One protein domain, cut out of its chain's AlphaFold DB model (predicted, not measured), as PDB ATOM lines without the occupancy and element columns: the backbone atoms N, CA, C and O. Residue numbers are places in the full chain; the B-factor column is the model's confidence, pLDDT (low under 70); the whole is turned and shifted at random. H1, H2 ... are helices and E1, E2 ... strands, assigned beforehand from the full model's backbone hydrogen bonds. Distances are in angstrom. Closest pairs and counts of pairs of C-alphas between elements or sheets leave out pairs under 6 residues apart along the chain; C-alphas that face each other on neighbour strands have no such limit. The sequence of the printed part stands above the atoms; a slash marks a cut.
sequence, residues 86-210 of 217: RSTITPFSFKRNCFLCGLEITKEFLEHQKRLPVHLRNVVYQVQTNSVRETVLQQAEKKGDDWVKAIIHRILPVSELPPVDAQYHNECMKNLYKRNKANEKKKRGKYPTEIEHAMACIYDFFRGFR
ATOM      1  N   ARG A  86     -35.143 -16.948   3.158       46.56
ATOM      2  CA  ARG A  86     -34.011 -17.772   3.639       46.56
ATOM      3  C   ARG A  86     -32.668 -17.326   3.027       46.56
ATOM      4  O   ARG A  86     -31.640 -17.472   3.668       46.56
ATOM      5  N   SER A  87     -32.692 -16.734   1.831       50.56
ATOM      6  CA  SER A  87     -31.543 -16.142   1.130       50.56
ATOM      7  C   SER A  87     -31.096 -14.765   1.640       50.56
ATOM      8  O   SER A  87     -29.957 -14.387   1.397       50.56
ATOM      9  N   THR A  88     -31.953 -14.004   2.329       52.56
ATOM     10  CA  THR A  88     -31.582 -12.712   2.949       52.56
ATOM     11  C   THR A  88     -31.119 -12.854   4.397       52.56
ATOM     12  O   THR A  88     -30.549 -11.918   4.945       52.56
ATOM     13  N   ILE A  89     -31.342 -14.014   5.027       55.41
ATOM     14  CA  ILE A  89     -30.724 -14.338   6.314       55.41
ATOM     15  C   ILE A  89     -29.282 -14.728   6.011       55.41
ATOM     16  O   ILE A  89     -28.984 -15.889   5.736       55.41
ATOM     17  N   THR A  90     -28.374 -13.755   6.021       56.94
ATOM     18  CA  THR A  90     -26.947 -14.073   6.054       56.94
ATOM     19  C   THR A  90     -26.698 -14.910   7.309       56.94
ATOM     20  O   THR A  90     -27.028 -14.444   8.407       56.94
ATOM     21  N   PRO A  91     -26.179 -16.144   7.189       72.69
ATOM     22  CA  PRO A  91     -25.916 -16.970   8.355       72.69
ATOM     23  C   PRO A  91     -24.937 -16.231   9.264       72.69
ATOM     24  O   PRO A  91     -23.940 -15.676   8.801       72.69
ATOM     25  N   PHE A  92     -25.244 -16.200  10.558       82.19
ATOM     26  CA  PHE A  92     -24.363 -15.605  11.551       82.19
ATOM     27  C   PHE A  92     -22.991 -16.292  11.481       82.19
ATOM     28  O   PHE A  92     -22.895 -17.512  11.608       82.19
ATOM     29  N   SER A  93     -21.930 -15.511  11.271       87.81
ATOM     30  CA  SER A  93     -20.558 -16.010  11.207       87.81
ATOM     31  C   SER A  93     -19.739 -15.394  12.329       87.81
ATOM     32  O   SER A  93     -19.573 -14.181  12.374       87.81
ATOM     33  N   PHE A  94     -19.156 -16.212  13.203       88.56
ATOM     34  CA  PHE A  94     -18.303 -15.736  14.304       88.56
ATOM     35  C   PHE A  94     -17.115 -14.880  13.841       88.56
ATOM     36  O   PHE A  94     -16.677 -13.993  14.570       88.56
ATOM     37  N   LYS A  95     -16.652 -15.111  12.608       90.25
ATOM     38  CA  LYS A  95     -15.544 -14.394  11.977       90.25
ATOM     39  C   LYS A  95     -15.918 -13.008  11.450       90.25
ATOM     40  O   LYS A  95     -15.052 -12.152  11.324       90.25
ATOM     41  N   ARG A  96     -17.182 -12.804  11.063       90.00
ATOM     42  CA  ARG A  96     -17.654 -11.549  10.444       90.00
ATOM     43  C   ARG A  96     -18.620 -10.780  11.325       90.00
ATOM     44  O   ARG A  96     -18.802  -9.589  11.123       90.00
ATOM     45  N   ASN A  97     -19.240 -11.437  12.291       92.88
ATOM     46  CA  ASN A  97     -20.231 -10.858  13.173       92.88
ATOM     47  C   ASN A  97     -19.688 -10.801  14.596       92.88
ATOM     48  O   ASN A  97     -19.070 -11.742  15.092       92.88
ATOM     49  N   CYS A  98     -20.002  -9.715  15.294       94.00
ATOM     50  CA  CYS A  98     -19.766  -9.635  16.725       94.00
ATOM     51  C   CYS A  98     -20.672 -10.645  17.442       94.00
ATOM     52  O   CYS A  98     -21.897 -10.528  17.370       94.00
ATOM     53  N   PHE A  99     -20.113 -11.599  18.188       92.69
ATOM     54  CA  PHE A  99     -20.931 -12.624  18.855       92.69
ATOM     55  C   PHE A  99     -21.798 -12.083  20.002       92.69
ATOM     56  O   PHE A  99     -22.806 -12.696  20.364       92.69
ATOM     57  N   LEU A 100     -21.459 -10.903  20.536       93.00
ATOM     58  CA  LEU A 100     -22.239 -10.237  21.579       93.00
ATOM     59  C   LEU A 100     -23.483  -9.532  21.011       93.00
ATOM     60  O   LEU A 100     -24.590  -9.757  21.492       93.00
ATOM     61  N   CYS A 101     -23.346  -8.692  19.980       91.12
ATOM     62  CA  CYS A 101     -24.495  -7.958  19.425       91.12
ATOM     63  C   CYS A 101     -25.150  -8.624  18.209       91.12
ATOM     64  O   CYS A 101     -26.299  -8.322  17.911       91.12
ATOM     65  N   GLY A 102     -24.468  -9.541  17.524       88.69
ATOM     66  CA  GLY A 102     -24.947 -10.188  16.299       88.69
ATOM     67  C   GLY A 102     -24.698  -9.394  15.016       88.69
ATOM     68  O   GLY A 102     -24.867  -9.940  13.929       88.69
ATOM     69  N   LEU A 103     -24.291  -8.128  15.128       89.88
ATOM     70  CA  LEU A 103     -24.083  -7.247  13.980       89.88
ATOM     71  C   LEU A 103     -22.814  -7.622  13.216       89.88
ATOM     72  O   LEU A 103     -21.817  -8.030  13.819       89.88
ATOM     73  N   GLU A 104     -22.863  -7.463  11.897       90.88
ATOM     74  CA  GLU A 104     -21.704  -7.631  11.025       90.88
ATOM     75  C   GLU A 104     -20.677  -6.517  11.268       90.88
ATOM     76  O   GLU A 104     -21.012  -5.338  11.390       90.88
ATOM     77  N   ILE A 105     -19.409  -6.906  11.348       89.56
ATOM     78  CA  ILE A 105     -18.256  -6.023  11.460       89.56
ATOM     79  C   ILE A 105     -17.801  -5.720  10.033       89.56
ATOM     80  O   ILE A 105     -17.032  -6.466   9.422       89.56
ATOM     81  N   THR A 106     -18.307  -4.624   9.473       89.62
ATOM     82  CA  THR A 106     -17.954  -4.207   8.114       89.62
ATOM     83  C   THR A 106     -16.560  -3.579   8.068       89.62
ATOM     84  O   THR A 106     -16.057  -3.015   9.045       89.62
ATOM     85  N   LYS A 107     -15.916  -3.635   6.897       87.62
ATOM     86  CA  LYS A 107     -14.638  -2.936   6.668       87.62
ATOM     87  C   LYS A 107     -14.785  -1.425   6.866       87.62
ATOM     88  O   LYS A 107     -13.920  -0.807   7.478       87.62
ATOM     89  N   GLU A 108     -15.918  -0.873   6.439       88.31
ATOM     90  CA  GLU A 108     -16.284   0.534   6.628       88.31
ATOM     91  C   GLU A 108     -16.306   0.921   8.110       88.31
ATOM     92  O   GLU A 108     -15.755   1.955   8.489       88.31
ATOM     93  N   PHE A 109     -16.870   0.064   8.973       88.06
ATOM     94  CA  PHE A 109     -16.847   0.281  10.416       88.06
ATOM     95  C   PHE A 109     -15.409   0.349  10.940       88.06
ATOM     96  O   PHE A 109     -15.059   1.288  11.653       88.06
ATOM     97  N   LEU A 110     -14.551  -0.603  10.558       87.81
ATOM     98  CA  LEU A 110     -13.151  -0.628  10.997       87.81
ATOM     99  C   LEU A 110     -12.369   0.605  10.519       87.81
ATOM    100  O   LEU A 110     -11.582   1.168  11.281       87.81
ATOM    101  N   GLU A 111     -12.589   1.049   9.283       89.50
ATOM    102  CA  GLU A 111     -11.983   2.269   8.744       89.50
ATOM    103  C   GLU A 111     -12.463   3.520   9.476       89.50
ATOM    104  O   GLU A 111     -11.648   4.369   9.845       89.50
ATOM    105  N   HIS A 112     -13.762   3.607   9.767       88.69
ATOM    106  CA  HIS A 112     -14.320   4.685  10.572       88.69
ATOM    107  C   HIS A 112     -13.680   4.724  11.969       88.69
ATOM    108  O   HIS A 112     -13.256   5.786  12.424       88.69
ATOM    109  N   GLN A 113     -13.511   3.572  12.629       88.38
ATOM    110  CA  GLN A 113     -12.841   3.510  13.933       88.38
ATOM    111  C   GLN A 113     -11.371   3.957  13.869       88.38
ATOM    112  O   GLN A 113     -10.890   4.587  14.808       88.38
ATOM    113  N   LYS A 114     -10.646   3.689  12.774       88.00
ATOM    114  CA  LYS A 114      -9.253   4.152  12.605       88.00
ATOM    115  C   LYS A 114      -9.142   5.677  12.505       88.00
ATOM    116  O   LYS A 114      -8.148   6.228  12.972       88.00
ATOM    117  N   ARG A 115     -10.149   6.347  11.931       88.81
ATOM    118  CA  ARG A 115     -10.198   7.817  11.797       88.81
ATOM    119  C   ARG A 115     -10.480   8.529  13.120       88.81
ATOM    120  O   ARG A 115     -10.113   9.689  13.274       88.81
ATOM    121  N   LEU A 116     -11.105   7.848  14.079       88.12
ATOM    122  CA  LEU A 116     -11.405   8.423  15.388       88.12
ATOM    123  C   LEU A 116     -10.147   8.534  16.273       88.12
ATOM    124  O   LEU A 116      -9.229   7.710  16.158       88.12
ATOM    125  N   PRO A 117     -10.104   9.498  17.212       86.62
ATOM    126  CA  PRO A 117      -9.111   9.530  18.282       86.62
ATOM    127  C   PRO A 117      -9.118   8.235  19.098       86.62
ATOM    128  O   PRO A 117     -10.183   7.692  19.382       86.62
ATOM    129  N   VAL A 118      -7.937   7.762  19.521       85.69
ATOM    130  CA  VAL A 118      -7.733   6.453  20.185       85.69
ATOM    131  C   VAL A 118      -8.722   6.191  21.329       85.69
ATOM    132  O   VAL A 118      -9.271   5.098  21.423       85.69
ATOM    133  N   HIS A 119      -9.002   7.198  22.157       85.12
ATOM    134  CA  HIS A 119      -9.884   7.082  23.323       85.12
ATOM    135  C   HIS A 119     -11.382   6.948  22.980       85.12
ATOM    136  O   HIS A 119     -12.154   6.501  23.824       85.12
ATOM    137  N   LEU A 120     -11.797   7.299  21.757       84.94
ATOM    138  CA  LEU A 120     -13.184   7.189  21.282       84.94
ATOM    139  C   LEU A 120     -13.431   5.928  20.443       84.94
ATOM    140  O   LEU A 120     -14.565   5.668  20.043       84.94
ATOM    141  N   ARG A 121     -12.387   5.141  20.156       89.00
ATOM    142  CA  ARG A 121     -12.500   3.971  19.280       89.00
ATOM    143  C   ARG A 121     -13.245   2.835  19.968       89.00
ATOM    144  O   ARG A 121     -12.866   2.369  21.044       89.00
ATOM    145  N   ASN A 122     -14.234   2.289  19.276       91.62
ATOM    146  CA  ASN A 122     -14.824   1.002  19.602       91.62
ATOM    147  C   ASN A 122     -14.048  -0.114  18.886       91.62
ATOM    148  O   ASN A 122     -14.420  -0.565  17.804       91.62
ATOM    149  N   VAL A 123     -12.928  -0.513  19.489       91.38
ATOM    150  CA  VAL A 123     -12.036  -1.551  18.955       91.38
ATOM    151  C   VAL A 123     -12.752  -2.901  18.903       91.38
ATOM    152  O   VAL A 123     -13.491  -3.258  19.822       91.38
ATOM    153  N   VAL A 124     -12.516  -3.654  17.832       93.25
ATOM    154  CA  VAL A 124     -12.935  -5.051  17.709       93.25
ATOM    155  C   VAL A 124     -11.798  -5.937  18.196       93.25
ATOM    156  O   VAL A 124     -10.668  -5.795  17.733       93.25
ATOM    157  N   TYR A 125     -12.102  -6.849  19.110       93.25
ATOM    158  CA  TYR A 125     -11.165  -7.846  19.608       93.25
ATOM    159  C   TYR A 125     -11.532  -9.228  19.089       93.25
ATOM    160  O   TYR A 125     -12.709  -9.581  19.014       93.25
ATOM    161  N   GLN A 126     -10.508 -10.009  18.767       93.75
ATOM    162  CA  GLN A 126     -10.641 -11.431  18.486       93.75
ATOM    163  C   GLN A 126     -10.428 -12.225  19.775       93.75
ATOM    164  O   GLN A 126      -9.547 -11.910  20.577       93.75
ATOM    165  N   VAL A 127     -11.250 -13.248  19.984       93.00
ATOM    166  CA  VAL A 127     -11.157 -14.129  21.143       93.00
ATOM    167  C   VAL A 127      -9.969 -15.065  20.966       93.00
ATOM    168  O   VAL A 127      -9.924 -15.839  20.016       93.00
ATOM    169  N   GLN A 128      -9.015 -14.999  21.894       91.81
ATOM    170  CA  GLN A 128      -7.836 -15.871  21.895       91.81
ATOM    171  C   GLN A 128      -7.958 -17.042  22.873       91.81
ATOM    172  O   GLN A 128      -7.334 -18.077  22.669       91.81
ATOM    173  N   THR A 129      -8.771 -16.908  23.922       91.31
ATOM    174  CA  THR A 129      -8.906 -17.915  24.982       91.31
ATOM    175  C   THR A 129     -10.365 -18.287  25.221       91.31
ATOM    176  O   THR A 129     -11.263 -17.444  25.163       91.31
ATOM    177  N   ASN A 130     -10.614 -19.553  25.567       90.00
ATOM    178  CA  ASN A 130     -11.955 -20.011  25.947       90.00
ATOM    179  C   ASN A 130     -12.450 -19.431  27.273       90.00
ATOM    180  O   ASN A 130     -13.658 -19.379  27.484       90.00
ATOM    181  N   SER A 131     -11.564 -18.904  28.121       90.44
ATOM    182  CA  SER A 131     -11.964 -18.206  29.350       90.44
ATOM    183  C   SER A 131     -12.935 -17.048  29.080       90.44
ATOM    184  O   SER A 131     -13.809 -16.759  29.898       90.44
ATOM    185  N   VAL A 132     -12.854 -16.416  27.901       91.25
ATOM    186  CA  VAL A 132     -13.809 -15.380  27.479       91.25
ATOM    187  C   VAL A 132     -15.221 -15.953  27.342       91.25
ATOM    188  O   VAL A 132     -16.176 -15.303  27.758       91.25
ATOM    189  N   ARG A 133     -15.363 -17.175  26.811       91.19
ATOM    190  CA  ARG A 133     -16.652 -17.871  26.675       91.19
ATOM    191  C   ARG A 133     -17.305 -18.055  28.039       91.19
ATOM    192  O   ARG A 133     -18.442 -17.639  28.236       91.19
ATOM    193  N   GLU A 134     -16.561 -18.634  28.975       91.69
ATOM    194  CA  GLU A 134     -17.028 -18.920  30.333       91.69
ATOM    195  C   GLU A 134     -17.420 -17.638  31.065       91.69
ATOM    196  O   GLU A 134     -18.518 -17.542  31.611       91.69
ATOM    197  N   THR A 135     -16.571 -16.609  31.001       92.50
ATOM    198  CA  THR A 135     -16.840 -15.335  31.680       92.50
ATOM    199  C   THR A 135     -18.069 -14.637  31.094       92.50
ATOM    200  O   THR A 135     -18.883 -14.080  31.833       92.50
ATOM    201  N   VAL A 136     -18.248 -14.693  29.768       92.31
ATOM    202  CA  VAL A 136     -19.442 -14.147  29.109       92.31
ATOM    203  C   VAL A 136     -20.697 -14.901  29.542       92.31
ATOM    204  O   VAL A 136     -21.688 -14.246  29.855       92.31
ATOM    205  N   LEU A 137     -20.670 -16.236  29.598       91.00
ATOM    206  CA  LEU A 137     -21.813 -17.048  30.034       91.00
ATOM    207  C   LEU A 137     -22.182 -16.772  31.500       91.00
ATOM    208  O   LEU A 137     -23.342 -16.491  31.794       91.00
ATOM    209  N   GLN A 138     -21.201 -16.720  32.401       90.44
ATOM    210  CA  GLN A 138     -21.432 -16.382  33.812       90.44
ATOM    211  C   GLN A 138     -22.021 -14.979  33.990       90.44
ATOM    212  O   GLN A 138     -22.895 -14.746  34.826       90.44
ATOM    213  N   GLN A 139     -21.525 -14.005  33.225       90.75
ATOM    214  CA  GLN A 139     -22.046 -12.643  33.285       90.75
ATOM    215  C   GLN A 139     -23.440 -12.549  32.651       90.75
ATOM    216  O   GLN A 139     -24.267 -11.743  33.084       90.75
ATOM    217  N   ALA A 140     -23.708 -13.387  31.653       88.31
ATOM    218  CA  ALA A 140     -24.989 -13.478  30.988       88.31
ATOM    219  C   ALA A 140     -26.088 -14.024  31.922       88.31
ATOM    220  O   ALA A 140     -27.154 -13.421  32.059       88.31
ATOM    221  N   GLU A 141     -25.805 -15.098  32.656       86.25
ATOM    222  CA  GLU A 141     -26.732 -15.674  33.641       86.25
ATOM    223  C   GLU A 141     -27.184 -14.653  34.696       86.25
ATOM    224  O   GLU A 141     -28.351 -14.624  35.082       86.25
ATOM    225  N   LYS A 142     -26.294 -13.740  35.106       85.31
ATOM    226  CA  LYS A 142     -26.603 -12.695  36.097       85.31
ATOM    227  C   LYS A 142     -27.568 -11.619  35.592       85.31
ATOM    228  O   LYS A 142     -28.207 -10.962  36.411       85.31
ATOM    229  N   LYS A 143     -27.622 -11.366  34.278       80.88
ATOM    230  CA  LYS A 143     -28.377 -10.235  33.708       80.88
ATOM    231  C   LYS A 143     -29.810 -10.582  33.317       80.88
ATOM    232  O   LYS A 143     -30.674  -9.731  33.468       80.88
ATOM    233  N   GLY A 144     -30.072 -11.784  32.800       75.81
ATOM    234  CA  GLY A 144     -31.426 -12.242  32.438       75.81
ATOM    235  C   GLY A 144     -32.146 -11.480  31.304       75.81
ATOM    236  O   GLY A 144     -33.249 -11.872  30.925       75.81
ATOM    237  N   ASP A 145     -31.541 -10.428  30.743       84.62
ATOM    238  CA  ASP A 145     -32.108  -9.593  29.675       84.62
ATOM    239  C   ASP A 145     -32.241 -10.360  28.338       84.62
ATOM    240  O   ASP A 145     -31.446 -11.255  28.037       84.62
ATOM    241  N   ASP A 146     -33.179  -9.977  27.462       87.56
ATOM    242  CA  ASP A 146     -33.364 -10.651  26.159       87.56
ATOM    243  C   ASP A 146     -32.140 -10.535  25.238       87.56
ATOM    244  O   ASP A 146     -31.798 -11.476  24.519       87.56
ATOM    245  N   TRP A 147     -31.408  -9.418  25.329       87.38
ATOM    246  CA  TRP A 147     -30.117  -9.254  24.652       87.38
ATOM    247  C   TRP A 147     -29.122 -10.343  25.065       87.38
ATOM    248  O   TRP A 147     -28.392 -10.887  24.239       87.38
ATOM    249  N   VAL A 148     -29.129 -10.694  26.346       89.44
ATOM    250  CA  VAL A 148     -28.226 -11.673  26.932       89.44
ATOM    251  C   VAL A 148     -28.645 -13.103  26.596       89.44
ATOM    252  O   VAL A 148     -27.792 -13.925  26.264       89.44
ATOM    253  N   LYS A 149     -29.950 -13.393  26.558       90.31
ATOM    254  CA  LYS A 149     -30.464 -14.676  26.045       90.31
ATOM    255  C   LYS A 149     -30.025 -14.921  24.599       90.31
ATOM    256  O   LYS A 149     -29.610 -16.029  24.264       90.31
ATOM    257  N   ALA A 150     -30.041 -13.885  23.757       89.50
ATOM    258  CA  ALA A 150     -29.554 -13.984  22.381       89.50
ATOM    259  C   ALA A 150     -28.046 -14.290  22.307       89.50
ATOM    260  O   ALA A 150     -27.610 -15.022  21.418       89.50
ATOM    261  N   ILE A 151     -27.243 -13.770  23.242       91.00
ATOM    262  CA  ILE A 151     -25.815 -14.110  23.362       91.00
ATOM    263  C   ILE A 151     -25.645 -15.586  23.717       91.00
ATOM    264  O   ILE A 151     -24.904 -16.292  23.037       91.00
ATOM    265  N   ILE A 152     -26.361 -16.061  24.739       90.25
ATOM    266  CA  ILE A 152     -26.313 -17.460  25.184       90.25
ATOM    267  C   ILE A 152     -26.683 -18.400  24.030       90.25
ATOM    268  O   ILE A 152     -25.936 -19.331  23.740       90.25
ATOM    269  N   HIS A 153     -27.770 -18.119  23.306       89.06
ATOM    270  CA  HIS A 153     -28.205 -18.931  22.165       89.06
ATOM    271  C   HIS A 153     -27.165 -18.984  21.032       89.06
ATOM    272  O   HIS A 153     -27.063 -19.986  20.328       89.06
ATOM    273  N   ARG A 154     -26.375 -17.918  20.842       89.69
ATOM    274  CA  ARG A 154     -25.271 -17.909  19.869       89.69
ATOM    275  C   ARG A 154     -24.071 -18.720  20.352       89.69
ATOM    276  O   ARG A 154     -23.470 -19.423  19.553       89.69
ATOM    277  N   ILE A 155     -23.710 -18.618  21.629       89.81
ATOM    278  CA  ILE A 155     -22.471 -19.200  22.169       89.81
ATOM    279  C   ILE A 155     -22.625 -20.679  22.549       89.81
ATOM    280  O   ILE A 155     -21.676 -21.442  22.379       89.81
ATOM    281  N   LEU A 156     -23.782 -21.099  23.071       86.94
ATOM    282  CA  LEU A 156     -23.994 -22.466  23.568       86.94
ATOM    283  C   LEU A 156     -23.665 -23.565  22.543       86.94
ATOM    284  O   LEU A 156     -22.975 -24.506  22.933       86.94
ATOM    285  N   PRO A 157     -24.073 -23.460  21.260       86.69
ATOM    286  CA  PRO A 157     -23.785 -24.495  20.263       86.69
ATOM    287  C   PRO A 157     -22.297 -24.651  19.925       86.69
ATOM    288  O   PRO A 157     -21.914 -25.642  19.312       86.69
ATOM    289  N   VAL A 158     -21.459 -23.672  20.275       83.75
ATOM    290  CA  VAL A 158     -20.031 -23.665  19.950       83.75
ATOM    291  C   VAL A 158     -19.227 -24.039  21.185       83.75
ATOM    292  O   VAL A 158     -19.250 -23.309  22.173       83.75
ATOM    293  N   SER A 159     -18.487 -25.148  21.122       82.12
ATOM    294  CA  SER A 159     -17.647 -25.621  22.233       82.12
ATOM    295  C   SER A 159     -16.516 -24.648  22.575       82.12
ATOM    296  O   SER A 159     -16.253 -24.401  23.751       82.12
ATOM    297  N   GLU A 160     -15.878 -24.056  21.563       88.25
ATOM    298  CA  GLU A 160     -14.705 -23.194  21.729       88.25
ATOM    299  C   GLU A 160     -14.771 -21.973  20.807       88.25
ATOM    300  O   GLU A 160     -15.075 -22.086  19.620       88.25
ATOM    301  N   LEU A 161     -14.471 -20.790  21.348       88.69
ATOM    302  CA  LEU A 161     -14.532 -19.523  20.606       88.69
ATOM    303  C   LEU A 161     -13.275 -19.202  19.766       88.69
ATOM    304  O   LEU A 161     -13.440 -18.621  18.691       88.69
ATOM    305  N   PRO A 162     -12.040 -19.547  20.188       90.50
ATOM    306  CA  PRO A 162     -10.839 -19.260  19.401       90.50
ATOM    307  C   PRO A 162     -10.792 -19.951  18.026       90.50
ATOM    308  O   PRO A 162     -10.511 -19.256  17.051       90.50
ATOM    309  N   PRO A 163     -11.126 -21.254  17.877       89.88
ATOM    310  CA  PRO A 163     -11.053 -21.936  16.578       89.88
ATOM    311  C   PRO A 163     -12.002 -21.373  15.515       89.88
ATOM    312  O   PRO A 163     -11.764 -21.537  14.322       89.88
ATOM    313  N   VAL A 164     -13.085 -20.711  15.932       87.81
ATOM    314  CA  VAL A 164     -14.068 -20.099  15.023       87.81
ATOM    315  C   VAL A 164     -13.760 -18.629  14.705       87.81
ATOM    316  O   VAL A 164     -14.608 -17.942  14.131       87.81
ATOM    317  N   ASP A 165     -12.570 -18.143  15.079       90.44
ATOM    318  CA  ASP A 165     -12.146 -16.744  14.951       90.44
ATOM    319  C   ASP A 165     -13.181 -15.764  15.538       90.44
ATOM    320  O   ASP A 165     -13.467 -14.728  14.939       90.44
ATOM    321  N   ALA A 166     -13.791 -16.083  16.688       92.88
ATOM    322  CA  ALA A 166     -14.862 -15.254  17.237       92.88
ATOM    323  C   ALA A 166     -14.391 -13.822  17.534       92.88
ATOM    324  O   ALA A 166     -13.345 -13.615  18.150       92.88
ATOM    325  N   GLN A 167     -15.197 -12.827  17.154       94.88
ATOM    326  CA  GLN A 167     -14.885 -11.413  17.373       94.88
ATOM    327  C   GLN A 167     -15.969 -10.677  18.162       94.88
ATOM    328  O   GLN A 167     -17.144 -11.048  18.147       94.88
ATOM    329  N   TYR A 168     -15.587  -9.601  18.849       94.75
ATOM    330  CA  TYR A 168     -16.520  -8.745  19.577       94.75
ATOM    331  C   TYR A 168     -16.093  -7.277  19.622       94.75
ATOM    332  O   TYR A 168     -14.909  -6.951  19.625       94.75
ATOM    333  N   HIS A 169     -17.069  -6.374  19.721       94.69
ATOM    334  CA  HIS A 169     -16.813  -4.959  19.996       94.69
ATOM    335  C   HIS A 169     -16.456  -4.738  21.472       94.69
ATOM    336  O   HIS A 169     -17.158  -5.234  22.360       94.69
ATOM    337  N   ASN A 170     -15.452  -3.906  21.745       92.38
ATOM    338  CA  ASN A 170     -15.078  -3.494  23.098       92.38
ATOM    339  C   ASN A 170     -16.276  -2.926  23.874       92.38
ATOM    340  O   ASN A 170     -16.512  -3.288  25.024       92.38
ATOM    341  N   GLU A 171     -17.088  -2.086  23.228       91.94
ATOM    342  CA  GLU A 171     -18.267  -1.496  23.867       91.94
ATOM    343  C   GLU A 171     -19.325  -2.548  24.225       91.94
ATOM    344  O   GLU A 171     -19.960  -2.444  25.273       91.94
ATOM    345  N   CYS A 172     -19.479  -3.605  23.418       92.44
ATOM    346  CA  CYS A 172     -20.387  -4.704  23.746       92.44
ATOM    347  C   CYS A 172     -19.924  -5.452  24.998       92.44
ATOM    348  O   CYS A 172     -20.748  -5.761  25.858       92.44
ATOM    349  N   MET A 173     -18.617  -5.695  25.128       92.50
ATOM    350  CA  MET A 173     -18.062  -6.328  26.324       92.50
ATOM    351  C   MET A 173     -18.253  -5.427  27.545       92.50
ATOM    352  O   MET A 173     -18.806  -5.864  28.550       92.50
ATOM    353  N   LYS A 174     -17.916  -4.135  27.446       91.44
ATOM    354  CA  LYS A 174     -18.184  -3.161  28.517       91.44
ATOM    355  C   LYS A 174     -19.657  -3.162  28.919       91.44
ATOM    356  O   LYS A 174     -19.965  -3.169  30.105       91.44
ATOM    357  N   ASN A 175     -20.574  -3.182  27.952       90.69
ATOM    358  CA  ASN A 175     -22.009  -3.206  28.216       90.69
ATOM    359  C   ASN A 175     -22.469  -4.477  28.945       90.69
ATOM    360  O   ASN A 175     -23.370  -4.413  29.780       90.69
ATOM    361  N   LEU A 176     -21.839  -5.621  28.675       90.00
ATOM    362  CA  LEU A 176     -22.118  -6.865  29.387       90.00
ATOM    363  C   LEU A 176     -21.780  -6.745  30.886       90.00
ATOM    364  O   LEU A 176     -22.574  -7.171  31.728       90.00
ATOM    365  N   TYR A 177     -20.668  -6.084  31.223       88.69
ATOM    366  CA  TYR A 177     -20.244  -5.850  32.611       88.69
ATOM    367  C   TYR A 177     -20.900  -4.642  33.292       88.69
ATOM    368  O   TYR A 177     -20.882  -4.551  34.521       88.69
ATOM    369  N   LYS A 178     -21.499  -3.707  32.542       86.62
ATOM    370  CA  LYS A 178     -22.262  -2.596  33.133       86.62
ATOM    371  C   LYS A 178     -23.428  -3.161  33.956       86.62
ATOM    372  O   LYS A 178     -24.270  -3.891  33.426       86.62
ATOM    373  N   ARG A 179     -23.500  -2.793  35.242       70.88
ATOM    374  CA  ARG A 179     -24.643  -3.111  36.114       70.88
ATOM    375  C   ARG A 179     -25.920  -2.470  35.574       70.88
ATOM    376  O   ARG A 179     -25.908  -1.329  35.106       70.88
ATOM    377  N   ASN A 180     -27.032  -3.191  35.690       66.50
ATOM    378  CA  ASN A 180     -28.351  -2.646  35.399       66.50
ATOM    379  C   ASN A 180     -28.683  -1.584  36.462       66.50
ATOM    380  O   ASN A 180     -29.084  -1.907  37.579       66.50
ATOM    381  N   LYS A 181     -28.531  -0.300  36.101       57.34
ATOM    382  CA  LYS A 181     -28.846   0.857  36.966       57.34
ATOM    383  C   LYS A 181     -30.292   0.862  37.482       57.34
ATOM    384  O   LYS A 181     -30.591   1.568  38.441       57.34
ATOM    385  N   ALA A 182     -31.182   0.073  36.877       56.03
ATOM    386  CA  ALA A 182     -32.547  -0.131  37.355       56.03
ATOM    387  C   ALA A 182     -32.594  -0.665  38.804       56.03
ATOM    388  O   ALA A 182     -33.468  -0.254  39.561       56.03
ATOM    389  N   ASN A 183     -31.609  -1.471  39.226       50.06
ATOM    390  CA  ASN A 183     -31.504  -1.969  40.605       50.06
ATOM    391  C   ASN A 183     -30.692  -1.055  41.549       50.06
ATOM    392  O   ASN A 183     -30.722  -1.249  42.761       50.06
ATOM    393  N   GLU A 184     -30.015  -0.023  41.029       50.25
ATOM    394  CA  GLU A 184     -29.205   0.934  41.809       50.25
ATOM    395  C   GLU A 184     -29.962   2.225  42.175       50.25
ATOM    396  O   GLU A 184     -29.380   3.153  42.733       50.25
ATOM    397  N   LYS A 185     -31.286   2.294  41.963       48.03
ATOM    398  CA  LYS A 185     -32.131   3.333  42.593       48.03
ATOM    399  C   LYS A 185     -32.390   3.077  44.089       48.03
ATOM    400  O   LYS A 185     -33.266   3.706  44.679       48.03
ATOM    401  N   LYS A 186     -31.628   2.202  44.750       49.75
ATOM    402  CA  LYS A 186     -31.604   2.133  46.215       49.75
ATOM    403  C   LYS A 186     -30.566   3.118  46.756       49.75
ATOM    404  O   LYS A 186     -29.387   2.811  46.847       49.75
ATOM    405  N   LYS A 187     -31.078   4.306  47.101       50.38
ATOM    406  CA  LYS A 187     -30.557   5.280  48.075       50.38
ATOM    407  C   LYS A 187     -29.051   5.580  47.965       50.38
ATOM    408  O   LYS A 187     -28.251   5.052  48.730       50.38
ATOM    409  N   ARG A 188     -28.679   6.575  47.147       46.94
ATOM    410  CA  ARG A 188     -27.614   7.488  47.603       46.94
ATOM    411  C   ARG A 188     -28.147   8.106  48.891       46.94
ATOM    412  O   ARG A 188     -29.200   8.740  48.848       46.94
ATOM    413  N   GLY A 189     -27.525   7.775  50.021       48.72
ATOM    414  CA  GLY A 189     -27.986   8.175  51.344       48.72
ATOM    415  C   GLY A 189     -28.305   9.664  51.362       48.72
ATOM    416  O   GLY A 189     -27.458  10.486  51.027       48.72
ATOM    417  N   LYS A 190     -29.547  10.000  51.716       50.94
ATOM    418  CA  LYS A 190     -29.844  11.330  52.235       50.94
ATOM    419  C   LYS A 190     -28.988  11.452  53.496       50.94
ATOM    420  O   LYS A 190     -29.049  10.552  54.335       50.94
ATOM    421  N   TYR A 191     -28.134  12.470  53.567       53.69
ATOM    422  CA  TYR A 191     -27.341  12.739  54.765       53.69
ATOM    423  C   TYR A 191     -28.274  12.760  55.992       53.69
ATOM    424  O   TYR A 191     -29.436  13.159  55.846       53.69
ATOM    425  N   PRO A 192     -27.826  12.288  57.170       56.81
ATOM    426  CA  PRO A 192     -28.655  12.314  58.366       56.81
ATOM    427  C   PRO A 192     -29.131  13.746  58.615       56.81
ATOM    428  O   PRO A 192     -28.320  14.670  58.684       56.81
ATOM    429  N   THR A 193     -30.442  13.924  58.764       66.06
ATOM    430  CA  THR A 193     -31.094  15.209  59.071       66.06
ATOM    431  C   THR A 193     -30.560  15.850  60.355       66.06
ATOM    432  O   THR A 193     -30.690  17.053  60.552       66.06
ATOM    433  N   GLU A 194     -29.918  15.058  61.212       68.38
ATOM    434  CA  GLU A 194     -29.253  15.488  62.442       68.38
ATOM    435  C   GLU A 194     -28.056  16.409  62.177       68.38
ATOM    436  O   GLU A 194     -27.858  17.366  62.920       68.38
ATOM    437  N   ILE A 195     -27.296  16.184  61.097       70.25
ATOM    438  CA  ILE A 195     -26.171  17.059  60.733       70.25
ATOM    439  C   ILE A 195     -26.704  18.394  60.207       70.25
ATOM    440  O   ILE A 195     -26.185  19.441  60.577       70.25
ATOM    441  N   GLU A 196     -27.770  18.382  59.402       72.00
ATOM    442  CA  GLU A 196     -28.420  19.611  58.925       72.00
ATOM    443  C   GLU A 196     -29.004  20.427  60.090       72.00
ATOM    444  O   GLU A 196     -28.831  21.644  60.134       72.00
ATOM    445  N   HIS A 197     -29.624  19.760  61.071       75.25
ATOM    446  CA  HIS A 197     -30.127  20.403  62.286       75.25
ATOM    447  C   HIS A 197     -28.985  20.967  63.145       75.25
ATOM    448  O   HIS A 197     -29.046  22.119  63.565       75.25
ATOM    449  N   ALA A 198     -27.902  20.206  63.339       79.94
ATOM    450  CA  ALA A 198     -26.724  20.671  64.067       79.94
ATOM    451  C   ALA A 198     -26.064  21.877  63.377       79.94
ATOM    452  O   ALA A 198     -25.713  22.852  64.039       79.94
ATOM    453  N   MET A 199     -25.946  21.855  62.046       81.00
ATOM    454  CA  MET A 199     -25.424  22.984  61.272       81.00
ATOM    455  C   MET A 199     -26.324  24.219  61.398       81.00
ATOM    456  O   MET A 199     -25.804  25.316  61.581       81.00
ATOM    457  N   ALA A 200     -27.650  24.058  61.360       77.25
ATOM    458  CA  ALA A 200     -28.589  25.161  61.570       77.25
ATOM    459  C   ALA A 200     -28.435  25.788  62.968       77.25
ATOM    460  O   ALA A 200     -28.278  27.003  63.071       77.25
ATOM    461  N   CYS A 201     -28.350  24.970  64.025       76.44
ATOM    462  CA  CYS A 201     -28.114  25.455  65.389       76.44
ATOM    463  C   CYS A 201     -26.785  26.214  65.523       76.44
ATOM    464  O   CYS A 201     -26.724  27.247  66.189       76.44
ATOM    465  N   ILE A 202     -25.724  25.734  64.868       80.00
ATOM    466  CA  ILE A 202     -24.415  26.399  64.867       80.00
ATOM    467  C   ILE A 202     -24.497  27.760  64.159       80.00
ATOM    468  O   ILE A 202     -23.977  28.755  64.666       80.00
ATOM    469  N   TYR A 203     -25.162  27.839  63.004       77.94
ATOM    470  CA  TYR A 203     -25.310  29.104  62.279       77.94
ATOM    471  C   TYR A 203     -26.164  30.125  63.036       77.94
ATOM    472  O   TYR A 203     -25.828  31.312  63.020       77.94
ATOM    473  N   ASP A 204     -27.215  29.689  63.729       74.94
ATOM    474  CA  ASP A 204     -28.041  30.565  64.564       74.94
ATOM    475  C   ASP A 204     -27.271  31.082  65.786       74.94
ATOM    476  O   ASP A 204     -27.341  32.275  66.099       74.94
ATOM    477  N   PHE A 205     -26.438  30.241  66.406       72.94
ATOM    478  CA  PHE A 205     -25.539  30.650  67.488       72.94
ATOM    479  C   PHE A 205     -24.564  31.753  67.042       72.94
ATOM    480  O   PHE A 205     -24.429  32.784  67.705       72.94
ATOM    481  N   PHE A 206     -23.938  31.604  65.869       69.38
ATOM    482  CA  PHE A 206     -23.039  32.629  65.329       69.38
ATOM    483  C   PHE A 206     -23.763  33.902  64.867       69.38
ATOM    484  O   PHE A 206     -23.180  34.989  64.909       69.38
ATOM    485  N   ARG A 207     -25.033  33.809  64.450       64.94
ATOM    486  CA  ARG A 207     -25.853  34.988  64.118       64.94
ATOM    487  C   ARG A 207     -26.297  35.766  65.360       64.94
ATOM    488  O   ARG A 207     -26.450  36.983  65.260       64.94
ATOM    489  N   GLY A 208     -26.437  35.110  66.513       59.72
ATOM    490  CA  GLY A 208     -26.763  35.747  67.794       59.72
ATOM    491  C   GLY A 208     -25.652  36.638  68.368       59.72
ATOM    492  O   GLY A 208     -25.943  37.606  69.065       59.72
ATOM    493  N   PHE A 209     -24.384  36.389  68.025       53.72
ATOM    494  CA  PHE A 209     -23.237  37.123  68.586       53.72
ATOM    495  C   PHE A 209     -22.986  38.520  67.990       53.72
ATOM    496  O   PHE A 209     -22.156  39.266  68.502       53.72
ATOM    497  N   ARG A 210     -23.691  38.927  66.923       52.66
ATOM    498  CA  ARG A 210     -23.471  40.234  66.263       52.66
ATOM    499  C   ARG A 210     -24.325  41.388  66.802       52.66
ATOM    500  O   ARG A 210     -24.511  42.376  66.094       52.66
TER     501      ARG A 210
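Overview. This is residues 86 to 210 of the 217 residues of an uncharacterized protein of Araneus ventricosus (UniProt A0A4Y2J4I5). A small, fairly compact body bears one long thin arm, residues 181 to 210, which sticks out and ends in helix H5. In the body a short strand pair, E1 and E2, lies between the helical hairpin H2 and H3 and, at the other end, H1; H4 packs on H2. The printed part has 125 residues, mostly helix in class, with 62 in named elements, in the order H1 E1 H2 H3 E2 H4 H5, and the sheet E1 - E2 is antiparallel. The whole is extended, with a radius of gyration of the C-alphas of 24.5 A and spans of 84 by 36 by 30 A.

Arrangement. Start at E1, residues 124 to 126, and E2, residues 167 to 169: they are antiparallel at 152 degrees, with N 125 and O 168 2.9 A apart, within hydrogen-bond range. H4, residues 170 to 177, follows E2 by a tight link. H2, residues 131 to 143, touches H4 with residues 136 to 140 alone, at a steep tilt of 51 degrees, the same way; the closest C-alphas, of Gln 139 and Leu 176, are 7.0 A apart. H2 and H3, residues 146 to 155, form a hairpin and touch at a shallow tilt of 27 degrees, opposite ways, closest at the C-alphas of Ala 140 and Val 148, 5.5 A. H1, residues 107 to 115, and H5, residues 193 to 208, touch no helix. Each O i to N i+4 pair is within hydrogen-bond range in H1, H3, H4 and H5, and 7 of 9 in H2.

Along the chain. Find C-alpha 107 at (-14.638, -2.936, 6.668), where H1 begins its 12.7 A. E1 spans 6.8 A, H2 18.8 A, H3 14.4 A, E2 7.2 A and H4 11.1 A. H5 runs 22.7 A to C-alpha 208 at (-26.763, 35.747, 67.794).

Size, cuts and confidence. The C-alphas of Ser 87 and Arg 210, the two farthest apart, are 86.5 A apart. The printed part has no cut; the links H3 to E2 and H4 to H5 are long. Look for pLDDT under 70 at residues 86 to 90, 180 to 194 and 206 to 210.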